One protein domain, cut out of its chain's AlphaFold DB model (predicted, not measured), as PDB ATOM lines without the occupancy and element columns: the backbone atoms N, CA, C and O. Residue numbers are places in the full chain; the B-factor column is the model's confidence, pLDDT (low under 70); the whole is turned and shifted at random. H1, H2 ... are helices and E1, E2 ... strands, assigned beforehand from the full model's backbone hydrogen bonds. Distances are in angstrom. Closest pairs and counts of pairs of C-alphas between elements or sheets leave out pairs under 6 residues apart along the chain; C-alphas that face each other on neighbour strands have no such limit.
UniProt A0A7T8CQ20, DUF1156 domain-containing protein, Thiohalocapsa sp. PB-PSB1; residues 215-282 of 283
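This is residues 215 to 282 of the 283 residues of the protein "DUF1156 domain-containing protein" of Thiohalocapsa sp. PB-PSB1 (UniProt A0A7T8CQ20). What is the main picture? A narrow three-stranded slab, E2, E3, E4 in order, is a meander, each strand the antiparallel neighbour of the one before; E1 and H1 lie off it. What else? The 68 printed residues, under half in named elements, run E1, E2, E3, E4, H1, mixed class: a rod of 43 by 21 by 20 A, only just compact, close to loose, radius of gyration of the C-alphas 12.9 A.

Where is the sheet? E3, residues 240 to 247, spans 22.1 A from C-alpha 240 at (196.699, 188.312, 121.492); E4 is residues 256 to 261, E2 233 to 237. And the rest? E1 is residues 225 to 228; H1, 275 to 280, ends at C-alpha (205.973, 210.819, 105.155).

Which strands pair? Within hydrogen-bond range are N 234 and O 242, 2.9 A, in hairpin E2 and E3, and N 245 and O 258, 2.8 A, in hairpin E3 and E4. And H1? It is not on the sheet; every O i to N i+4 pair is within range.

Any cut? The printed part has none; E4 to H1 is a long link. Where is confidence low? Residues 250 to 251 and 271 to 282 are under 70.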
ATOM      1  N   ILE A 215     213.282 198.071  99.143       90.81
ATOM      2  CA  ILE A 215     213.455 198.981  98.007       90.81
ATOM      3  C   ILE A 215     213.891 200.340  98.535       90.81
ATOM      4  O   ILE A 215     213.507 200.726  99.636       90.81
ATOM      5  N   GLN A 216     214.657 201.096  97.755       90.69
ATOM      6  CA  GLN A 216     214.934 202.479  98.128       90.69
ATOM      7  C   GLN A 216     213.748 203.380  97.800       90.69
ATOM      8  O   GLN A 216     213.127 203.253  96.742       90.69
ATOM      9  N   CYS A 217     213.463 204.316  98.706       85.50
ATOM     10  CA  CYS A 217     212.455 205.340  98.495       85.50
ATOM     11  C   CYS A 217     212.736 206.100  97.187       85.50
ATOM     12  O   CYS A 217     213.857 206.585  96.993       85.50
ATOM     13  N   PRO A 218     211.739 206.231  96.291       86.00
ATOM     14  CA  PRO A 218     211.934 206.896  95.008       86.00
ATOM     15  C   PRO A 218     212.156 208.405  95.161       86.00
ATOM     16  O   PRO A 218     212.699 209.018  94.246       86.00
ATOM     17  N   ASN A 219     211.775 209.005  96.300       84.25
ATOM     18  CA  ASN A 219     212.060 210.407  96.594       84.25
ATOM     19  C   ASN A 219     213.582 210.602  96.803       84.25
ATOM     20  O   ASN A 219     214.122 210.083  97.790       84.25
ATOM     21  N   PRO A 220     214.266 211.380  95.937       85.06
ATOM     22  CA  PRO A 220     215.710 211.599  96.015       85.06
ATOM     23  C   PRO A 220     216.191 212.261  97.312       85.06
ATOM     24  O   PRO A 220     217.336 212.045  97.697       85.06
ATOM     25  N   ALA A 221     215.340 213.030  97.998       85.06
ATOM     26  CA  ALA A 221     215.682 213.638  99.286       85.06
ATOM     27  C   ALA A 221     215.603 212.633 100.454       85.06
ATOM     28  O   ALA A 221     216.363 212.719 101.417       85.06
ATOM     29  N   CYS A 222     214.707 211.645 100.358       83.06
ATOM     30  CA  CYS A 222     214.456 210.676 101.421       83.06
ATOM     31  C   CYS A 222     215.425 209.488 101.340       83.06
ATOM     32  O   CYS A 222     216.236 209.294 102.247       83.06
ATOM     33  N   ARG A 223     215.376 208.715 100.243       85.75
ATOM     34  CA  ARG A 223     216.226 207.529  99.979       85.75
ATOM     35  C   ARG A 223     216.267 206.462 101.089       85.75
ATOM     36  O   ARG A 223     217.160 205.621 101.063       85.75
ATOM     37  N   VAL A 224     215.318 206.463 102.028       89.00
ATOM     38  CA  VAL A 224     215.217 205.430 103.074       89.00
ATOM     39  C   VAL A 224     214.950 204.054 102.452       89.00
ATOM     40  O   VAL A 224     214.246 203.950 101.441       89.00
ATOM     41  N   GLU A 225     215.514 203.002 103.036       89.75
ATOM     42  CA  GLU A 225     215.222 201.619 102.674       89.75
ATOM     43  C   GLU A 225     213.880 201.183 103.253       89.75
ATOM     44  O   GLU A 225     213.672 201.169 104.464       89.75
ATOM     45  N   ILE A 226     212.959 200.815 102.367       87.94
ATOM     46  CA  ILE A 226     211.603 200.438 102.732       87.94
ATOM     47  C   ILE A 226     211.442 198.926 102.596       87.94
ATOM     48  O   ILE A 226     211.559 198.405 101.481       87.94
ATOM     49  N   PRO A 227     211.123 198.211 103.683       89.12
ATOM     50  CA  PRO A 227     210.851 196.789 103.626       89.12
ATOM     51  C   PRO A 227     209.476 196.519 103.014       89.12
ATOM     52  O   PRO A 227     208.450 197.078 103.407       89.12
ATOM     53  N   LEU A 228     209.457 195.618 102.041       87.88
ATOM     54  CA  LEU A 228     208.263 195.153 101.354       87.88
ATOM     55  C   LEU A 228     207.581 194.064 102.184       87.88
ATOM     56  O   LEU A 228     207.829 192.871 102.005       87.88
ATOM     57  N   MET A 229     206.710 194.495 103.092       84.56
ATOM     58  CA  MET A 229     205.928 193.627 103.972       84.56
ATOM     59  C   MET A 229     204.472 193.533 103.508       84.56
ATOM     60  O   MET A 229     203.842 194.540 103.191       84.56
ATOM     61  N   GLY A 230     203.917 192.315 103.488       79.06
ATOM     62  CA  GLY A 230     202.502 192.078 103.160       79.06
ATOM     63  C   GLY A 230     201.537 192.294 104.333       79.06
ATOM     64  O   GLY A 230     200.329 192.379 104.128       79.06
ATOM     65  N   SER A 231     202.053 192.350 105.564       84.88
ATOM     66  CA  SER A 231     201.311 192.716 106.772       84.88
ATOM     67  C   SER A 231     202.280 193.178 107.858       84.88
ATOM     68  O   SER A 231     203.358 192.603 107.989       84.88
ATOM     69  N   TRP A 232     201.864 194.156 108.664       90.19
ATOM     70  CA  TRP A 232     202.579 194.578 109.873       90.19
ATOM     71  C   TRP A 232     202.125 193.819 111.132       90.19
ATOM     72  O   TRP A 232     202.601 194.082 112.229       90.19
ATOM     73  N   TRP A 233     201.202 192.859 111.004       92.00
ATOM     74  CA  TRP A 233     200.794 191.999 112.116       92.00
ATOM     75  C   TRP A 233     201.837 190.912 112.389       92.00
ATOM     76  O   TRP A 233     202.073 190.057 111.536       92.00
ATOM     77  N   LEU A 234     202.353 190.864 113.618       90.75
ATOM     78  CA  LEU A 234     203.089 189.707 114.140       90.75
ATOM     79  C   LEU A 234     202.121 188.644 114.680       90.75
ATOM     80  O   LEU A 234     202.293 187.447 114.458       90.75
ATOM     81  N   CYS A 235     201.047 189.075 115.345       90.81
ATOM     82  CA  CYS A 235     199.972 188.212 115.824       90.81
ATOM     83  C   CYS A 235     198.631 188.947 115.758       90.81
ATOM     84  O   CYS A 235     198.523 190.079 116.210       90.81
ATOM     85  N   LYS A 236     197.587 188.296 115.234       91.75
ATOM     86  CA  LYS A 236     196.235 188.878 115.099       91.75
ATOM     87  C   LYS A 236     195.134 188.002 115.699       91.75
ATOM     88  O   LYS A 236     194.005 187.974 115.210       91.75
ATOM     89  N   LYS A 237     195.467 187.201 116.715       91.12
ATOM     90  CA  LYS A 237     194.483 186.333 117.373       91.12
ATOM     91  C   LYS A 237     193.576 187.186 118.274       91.12
ATOM     92  O   LYS A 237     194.063 188.139 118.872       91.12
ATOM     93  N   PRO A 238     192.292 186.829 118.465       88.00
ATOM     94  CA  PRO A 238     191.380 187.618 119.301       88.00
ATOM     95  C   PRO A 238     191.896 187.900 120.721       88.00
ATOM     96  O   PRO A 238     191.635 188.967 121.255       88.00
ATOM     97  N   LYS A 239     192.653 186.958 121.308       91.31
ATOM     98  CA  LYS A 239     193.230 187.062 122.661       91.31
ATOM     99  C   LYS A 239     194.661 187.618 122.712       91.31
ATOM    100  O   LYS A 239     195.176 187.817 123.801       91.31
ATOM    101  N   LYS A 240     195.331 187.780 121.566       93.25
ATOM    102  CA  LYS A 240     196.699 188.312 121.492       93.25
ATOM    103  C   LYS A 240     196.898 189.020 120.158       93.25
ATOM    104  O   LYS A 240     196.908 188.373 119.107       93.25
ATOM    105  N   LYS A 241     197.066 190.336 120.228       95.12
ATOM    106  CA  LYS A 241     197.344 191.209 119.091       95.12
ATOM    107  C   LYS A 241     198.713 191.841 119.295       95.12
ATOM    108  O   LYS A 241     198.935 192.437 120.338       95.12
ATOM    109  N   VAL A 242     199.598 191.664 118.323       95.12
ATOM    110  CA  VAL A 242     200.964 192.197 118.329       95.12
ATOM    111  C   VAL A 242     201.273 192.717 116.932       95.12
ATOM    112  O   VAL A 242     201.114 191.966 115.961       95.12
ATOM    113  N   ALA A 243     201.699 193.969 116.818       94.50
ATOM    114  CA  ALA A 243     202.015 194.621 115.554       94.50
ATOM    115  C   ALA A 243     203.448 195.167 115.546       94.50
ATOM    116  O   ALA A 243     203.999 195.510 116.586       94.50
ATOM    117  N   LEU A 244     204.032 195.229 114.352       92.44
ATOM    118  CA  LEU A 244     205.352 195.780 114.081       92.44
ATOM    119  C   LEU A 244     205.177 197.191 113.504       92.44
ATOM    120  O   LEU A 244     204.783 197.338 112.344       92.44
ATOM    121  N   LYS A 245     205.416 198.224 114.312       90.88
ATOM    122  CA  LYS A 245     205.277 199.622 113.902       90.88
ATOM    123  C   LYS A 245     206.595 200.128 113.315       90.88
ATOM    124  O   LYS A 245     207.601 200.087 114.013       90.88
ATOM    125  N   PRO A 246     206.621 200.610 112.061       88.19
ATOM    126  CA  PRO A 246     207.817 201.229 111.505       88.19
ATOM    127  C   PRO A 246     208.096 202.575 112.187       88.19
ATOM    128  O   PRO A 246     207.225 203.449 112.215       88.19
ATOM    129  N   ILE A 247     209.315 202.744 112.689       86.94
ATOM    130  CA  ILE A 247     209.853 203.992 113.226       86.94
ATOM    131  C   ILE A 247     210.891 204.517 112.237       86.94
ATOM    132  O   ILE A 247     211.710 203.773 111.699       86.94
ATOM    133  N   THR A 248     210.858 205.818 111.985       74.12
ATOM    134  CA  THR A 248     211.864 206.493 111.168       74.12
ATOM    135  C   THR A 248     212.571 207.533 112.012       74.12
ATOM    136  O   THR A 248     211.933 208.472 112.492       74.12
ATOM    137  N   GLU A 249     213.886 207.420 112.130       71.31
ATOM    138  CA  GLU A 249     214.707 208.542 112.567       71.31
ATOM    139  C   GLU A 249     215.091 209.393 111.355       71.31
ATOM    140  O   GLU A 249     215.432 208.866 110.296       71.31
ATOM    141  N   SER A 250     215.049 210.718 111.492       64.62
ATOM    142  CA  SER A 250     215.309 211.662 110.393       64.62
ATOM    143  C   SER A 250     216.718 211.541 109.792       64.62
ATOM    144  O   SER A 250     216.942 211.914 108.640       64.62
ATOM    145  N   THR A 251     217.666 210.997 110.554       69.81
ATOM    146  CA  THR A 251     219.059 210.768 110.155       69.81
ATOM    147  C   THR A 251     219.312 209.356 109.627       69.81
ATOM    148  O   THR A 251     220.263 209.159 108.867       69.81
ATOM    149  N   SER A 252     218.469 208.382 109.980       76.88
ATOM    150  CA  SER A 252     218.630 206.994 109.553       76.88
ATOM    151  C   SER A 252     218.103 206.792 108.132       76.88
ATOM    152  O   SER A 252     217.063 207.315 107.731       76.88
ATOM    153  N   LYS A 253     218.836 206.013 107.334       83.62
ATOM    154  CA  LYS A 253     218.384 205.559 106.006       83.62
ATOM    155  C   LYS A 253     217.741 204.176 106.054       83.62
ATOM    156  O   LYS A 253     217.458 203.609 105.003       83.62
ATOM    157  N   ILE A 254     217.472 203.663 107.251       85.00
ATOM    158  CA  ILE A 254     216.843 202.369 107.491       85.00
ATOM    159  C   ILE A 254     215.613 202.596 108.374       85.00
ATOM    160  O   ILE A 254     215.624 203.451 109.257       85.00
ATOM    161  N   ILE A 255     214.541 201.852 108.105       87.50
ATOM    162  CA  ILE A 255     213.349 201.836 108.955       87.50
ATOM    163  C   ILE A 255     213.600 200.891 110.128       87.50
ATOM    164  O   ILE A 255     213.876 199.708 109.925       87.50
ATOM    165  N   GLU A 256     213.474 201.422 111.337       87.56
ATOM    166  CA  GLU A 256     213.487 200.643 112.569       87.56
ATOM    167  C   GLU A 256     212.066 200.229 112.947       87.56
ATOM    168  O   GLU A 256     211.091 200.635 112.310       87.56
ATOM    169  N   PHE A 257     211.932 199.388 113.969       89.31
ATOM    170  CA  PHE A 257     210.637 198.856 114.352       89.31
ATOM    171  C   PHE A 257     210.416 198.847 115.851       89.31
ATOM    172  O   PHE A 257     211.269 198.409 116.615       89.31
ATOM    173  N   GLU A 258     209.205 199.234 116.232       91.88
ATOM    174  CA  GLU A 258     208.651 199.024 117.561       91.88
ATOM    175  C   GLU A 258     207.704 197.826 117.539       91.88
ATOM    176  O   GLU A 258     206.958 197.622 116.574       91.88
ATOM    177  N   VAL A 259     207.690 197.048 118.617       92.56
ATOM    178  CA  VAL A 259     206.686 196.002 118.822       92.56
ATOM    179  C   VAL A 259     205.622 196.548 119.764       92.56
ATOM    180  O   VAL A 259     205.932 196.884 120.898       92.56
ATOM    181  N   LEU A 260     204.377 196.606 119.292       94.50
ATOM    182  CA  LEU A 260     203.231 197.095 120.062       94.50
ATOM    183  C   LEU A 260     202.250 195.961 120.344       94.50
ATOM    184  O   LEU A 260     201.939 195.172 119.439       94.50
ATOM    185  N   GLU A 261     201.715 195.892 121.566       95.88
ATOM    186  CA  GLU A 261     200.739 194.872 121.961       95.88
ATOM    187  C   GLU A 261     199.374 195.467 122.351       95.88
ATOM    188  O   GLU A 261     199.261 196.494 123.011       95.88
ATOM    189  N   GLY A 262     198.293 194.778 121.969       92.50
ATOM    190  CA  GLY A 262     196.941 195.088 122.443       92.50
ATOM    191  C   GLY A 262     196.485 196.517 122.138       92.50
ATOM    192  O   GLY A 262     196.336 196.878 120.969       92.50
ATOM    193  N   ASP A 263     196.215 197.281 123.196       91.44
ATOM    194  CA  ASP A 263     195.687 198.649 123.129       91.44
ATOM    195  C   ASP A 263     196.770 199.698 122.811       91.44
ATOM    196  O   ASP A 263     196.434 200.833 122.485       91.44
ATOM    197  N   GLU A 264     198.055 199.326 122.841       92.88
ATOM    198  CA  GLU A 264     199.172 200.197 122.433       92.88
ATOM    199  C   GLU A 264     199.228 200.396 120.913       92.88
ATOM    200  O   GLU A 264     199.889 201.307 120.419       92.88
ATOM    201  N   ILE A 265     198.538 199.541 120.152       91.94
ATOM    202  CA  ILE A 265     198.526 199.576 118.690       91.94
ATOM    203  C   ILE A 265     197.720 200.793 118.220       91.94
ATOM    204  O   ILE A 265     196.495 200.756 118.107       91.94
ATOM    205  N   ASP A 266     198.438 201.861 117.892       89.62
ATOM    206  CA  ASP A 266     197.899 203.171 117.513       89.62
ATOM    207  C   ASP A 266     197.796 203.401 115.992       89.62
ATOM    208  O   ASP A 266     197.436 204.485 115.532       89.62
ATOM    209  N   PHE A 267     198.086 202.376 115.189       87.88
ATOM    210  CA  PHE A 267     198.035 202.419 113.728       87.88
ATOM    211  C   PHE A 267     197.276 201.216 113.159       87.88
ATOM    212  O   PHE A 267     197.040 200.231 113.851       87.88
ATOM    213  N   ASP A 268     196.892 201.277 111.880       86.25
ATOM    214  CA  ASP A 268     196.239 200.159 111.188       86.25
ATOM    215  C   ASP A 268     197.280 199.226 110.536       86.25
ATOM    216  O   ASP A 268     197.822 199.570 109.477       86.25
ATOM    217  N   PRO A 269     197.533 198.015 111.076       85.81
ATOM    218  CA  PRO A 269     198.573 197.129 110.557       85.81
ATOM    219  C   PRO A 269     198.157 196.401 109.262       85.81
ATOM    220  O   PRO A 269     198.958 195.659 108.683       85.81
ATOM    221  N   HIS A 270     196.911 196.592 108.794       80.38
ATOM    222  CA  HIS A 270     196.446 196.128 107.482       80.38
ATOM    223  C   HIS A 270     196.785 197.085 106.347       80.38
ATOM    224  O   HIS A 270     196.841 196.647 105.196       80.38
ATOM    225  N   LYS A 271     197.029 198.367 106.639       69.75
ATOM    226  CA  LYS A 271     197.433 199.358 105.635       69.75
ATOM    227  C   LYS A 271     198.910 199.185 105.286       69.75
ATOM    228  O   LYS A 271     199.742 200.064 105.495       69.75
ATOM    229  N   CYS A 272     199.237 198.032 104.712       57.09
ATOM    230  CA  CYS A 272     200.423 197.884 103.890       57.09
ATOM    231  C   CYS A 272     200.173 198.649 102.589       57.09
ATOM    232  O   CYS A 272     199.222 198.343 101.877       57.09
ATOM    233  N   SER A 273     201.048 199.607 102.281       52.16
ATOM    234  CA  SER A 273     201.089 200.426 101.058       52.16
ATOM    235  C   SER A 273     200.111 201.617 100.977       52.16
ATOM    236  O   SER A 273     198.914 201.519 101.234       52.16
ATOM    237  N   GLY A 274     200.662 202.783 100.612       45.03
ATOM    238  CA  GLY A 274     199.925 203.985 100.204       45.03
ATOM    239  C   GLY A 274     199.879 205.112 101.237       45.03
ATOM    240  O   GLY A 274     200.531 206.136 101.065       45.03
ATOM    241  N   TYR A 275     199.111 204.947 102.316       39.62
ATOM    242  CA  TYR A 275     198.803 206.069 103.220       39.62
ATOM    243  C   TYR A 275     199.934 206.448 104.181       39.62
ATOM    244  O   TYR A 275     200.114 207.630 104.460       39.62
ATOM    245  N   PHE A 276     200.740 205.481 104.630       44.59
ATOM    246  CA  PHE A 276     201.943 205.787 105.415       44.59
ATOM    247  C   PHE A 276     202.948 206.602 104.581       44.59
ATOM    248  O   PHE A 276     203.532 207.555 105.076       44.59
ATOM    249  N   PHE A 277     203.064 206.320 103.280       43.88
ATOM    250  CA  PHE A 277     203.950 207.053 102.368       43.88
ATOM    251  C   PHE A 277     203.539 208.512 102.129       43.88
ATOM    252  O   PHE A 277     204.408 209.362 101.963       43.88
ATOM    253  N   LEU A 278     202.236 208.815 102.119       37.78
ATOM    254  CA  LEU A 278     201.743 210.178 101.889       37.78
ATOM    255  C   LEU A 278     201.958 211.095 103.099       37.78
ATOM    256  O   LEU A 278     202.310 212.255 102.907       37.78
ATOM    257  N   ASN A 279     201.836 210.575 104.325       39.88
ATOM    258  CA  ASN A 279     202.160 211.351 105.527       39.88
ATOM    259  C   ASN A 279     203.676 211.563 105.700       39.88
ATOM    260  O   ASN A 279     204.084 212.558 106.286       39.88
ATOM    261  N   PHE A 280     204.511 210.682 105.139       38.91
ATOM    262  CA  PHE A 280     205.973 210.819 105.155       38.91
ATOM    263  C   PHE A 280     206.541 211.779 104.098       38.91
ATOM    264  O   PHE A 280     207.688 212.189 104.217       38.91
ATOM    265  N   MET A 281     205.768 212.158 103.075       34.22
ATOM    266  CA  MET A 281     206.173 213.175 102.090       34.22
ATOM    267  C   MET A 281     205.862 214.617 102.531       34.22
ATOM    268  O   MET A 281     206.106 215.544 101.760       34.22
ATOM    269  N   GLN A 282     205.303 214.812 103.730       32.50
ATOM    270  CA  GLN A 282     205.008 216.132 104.303       32.50
ATOM    271  C   GLN A 282     205.985 216.568 105.413       32.50
ATOM    272  O   GLN A 282     205.798 217.644 105.979       32.50
TER     273      GLN A 282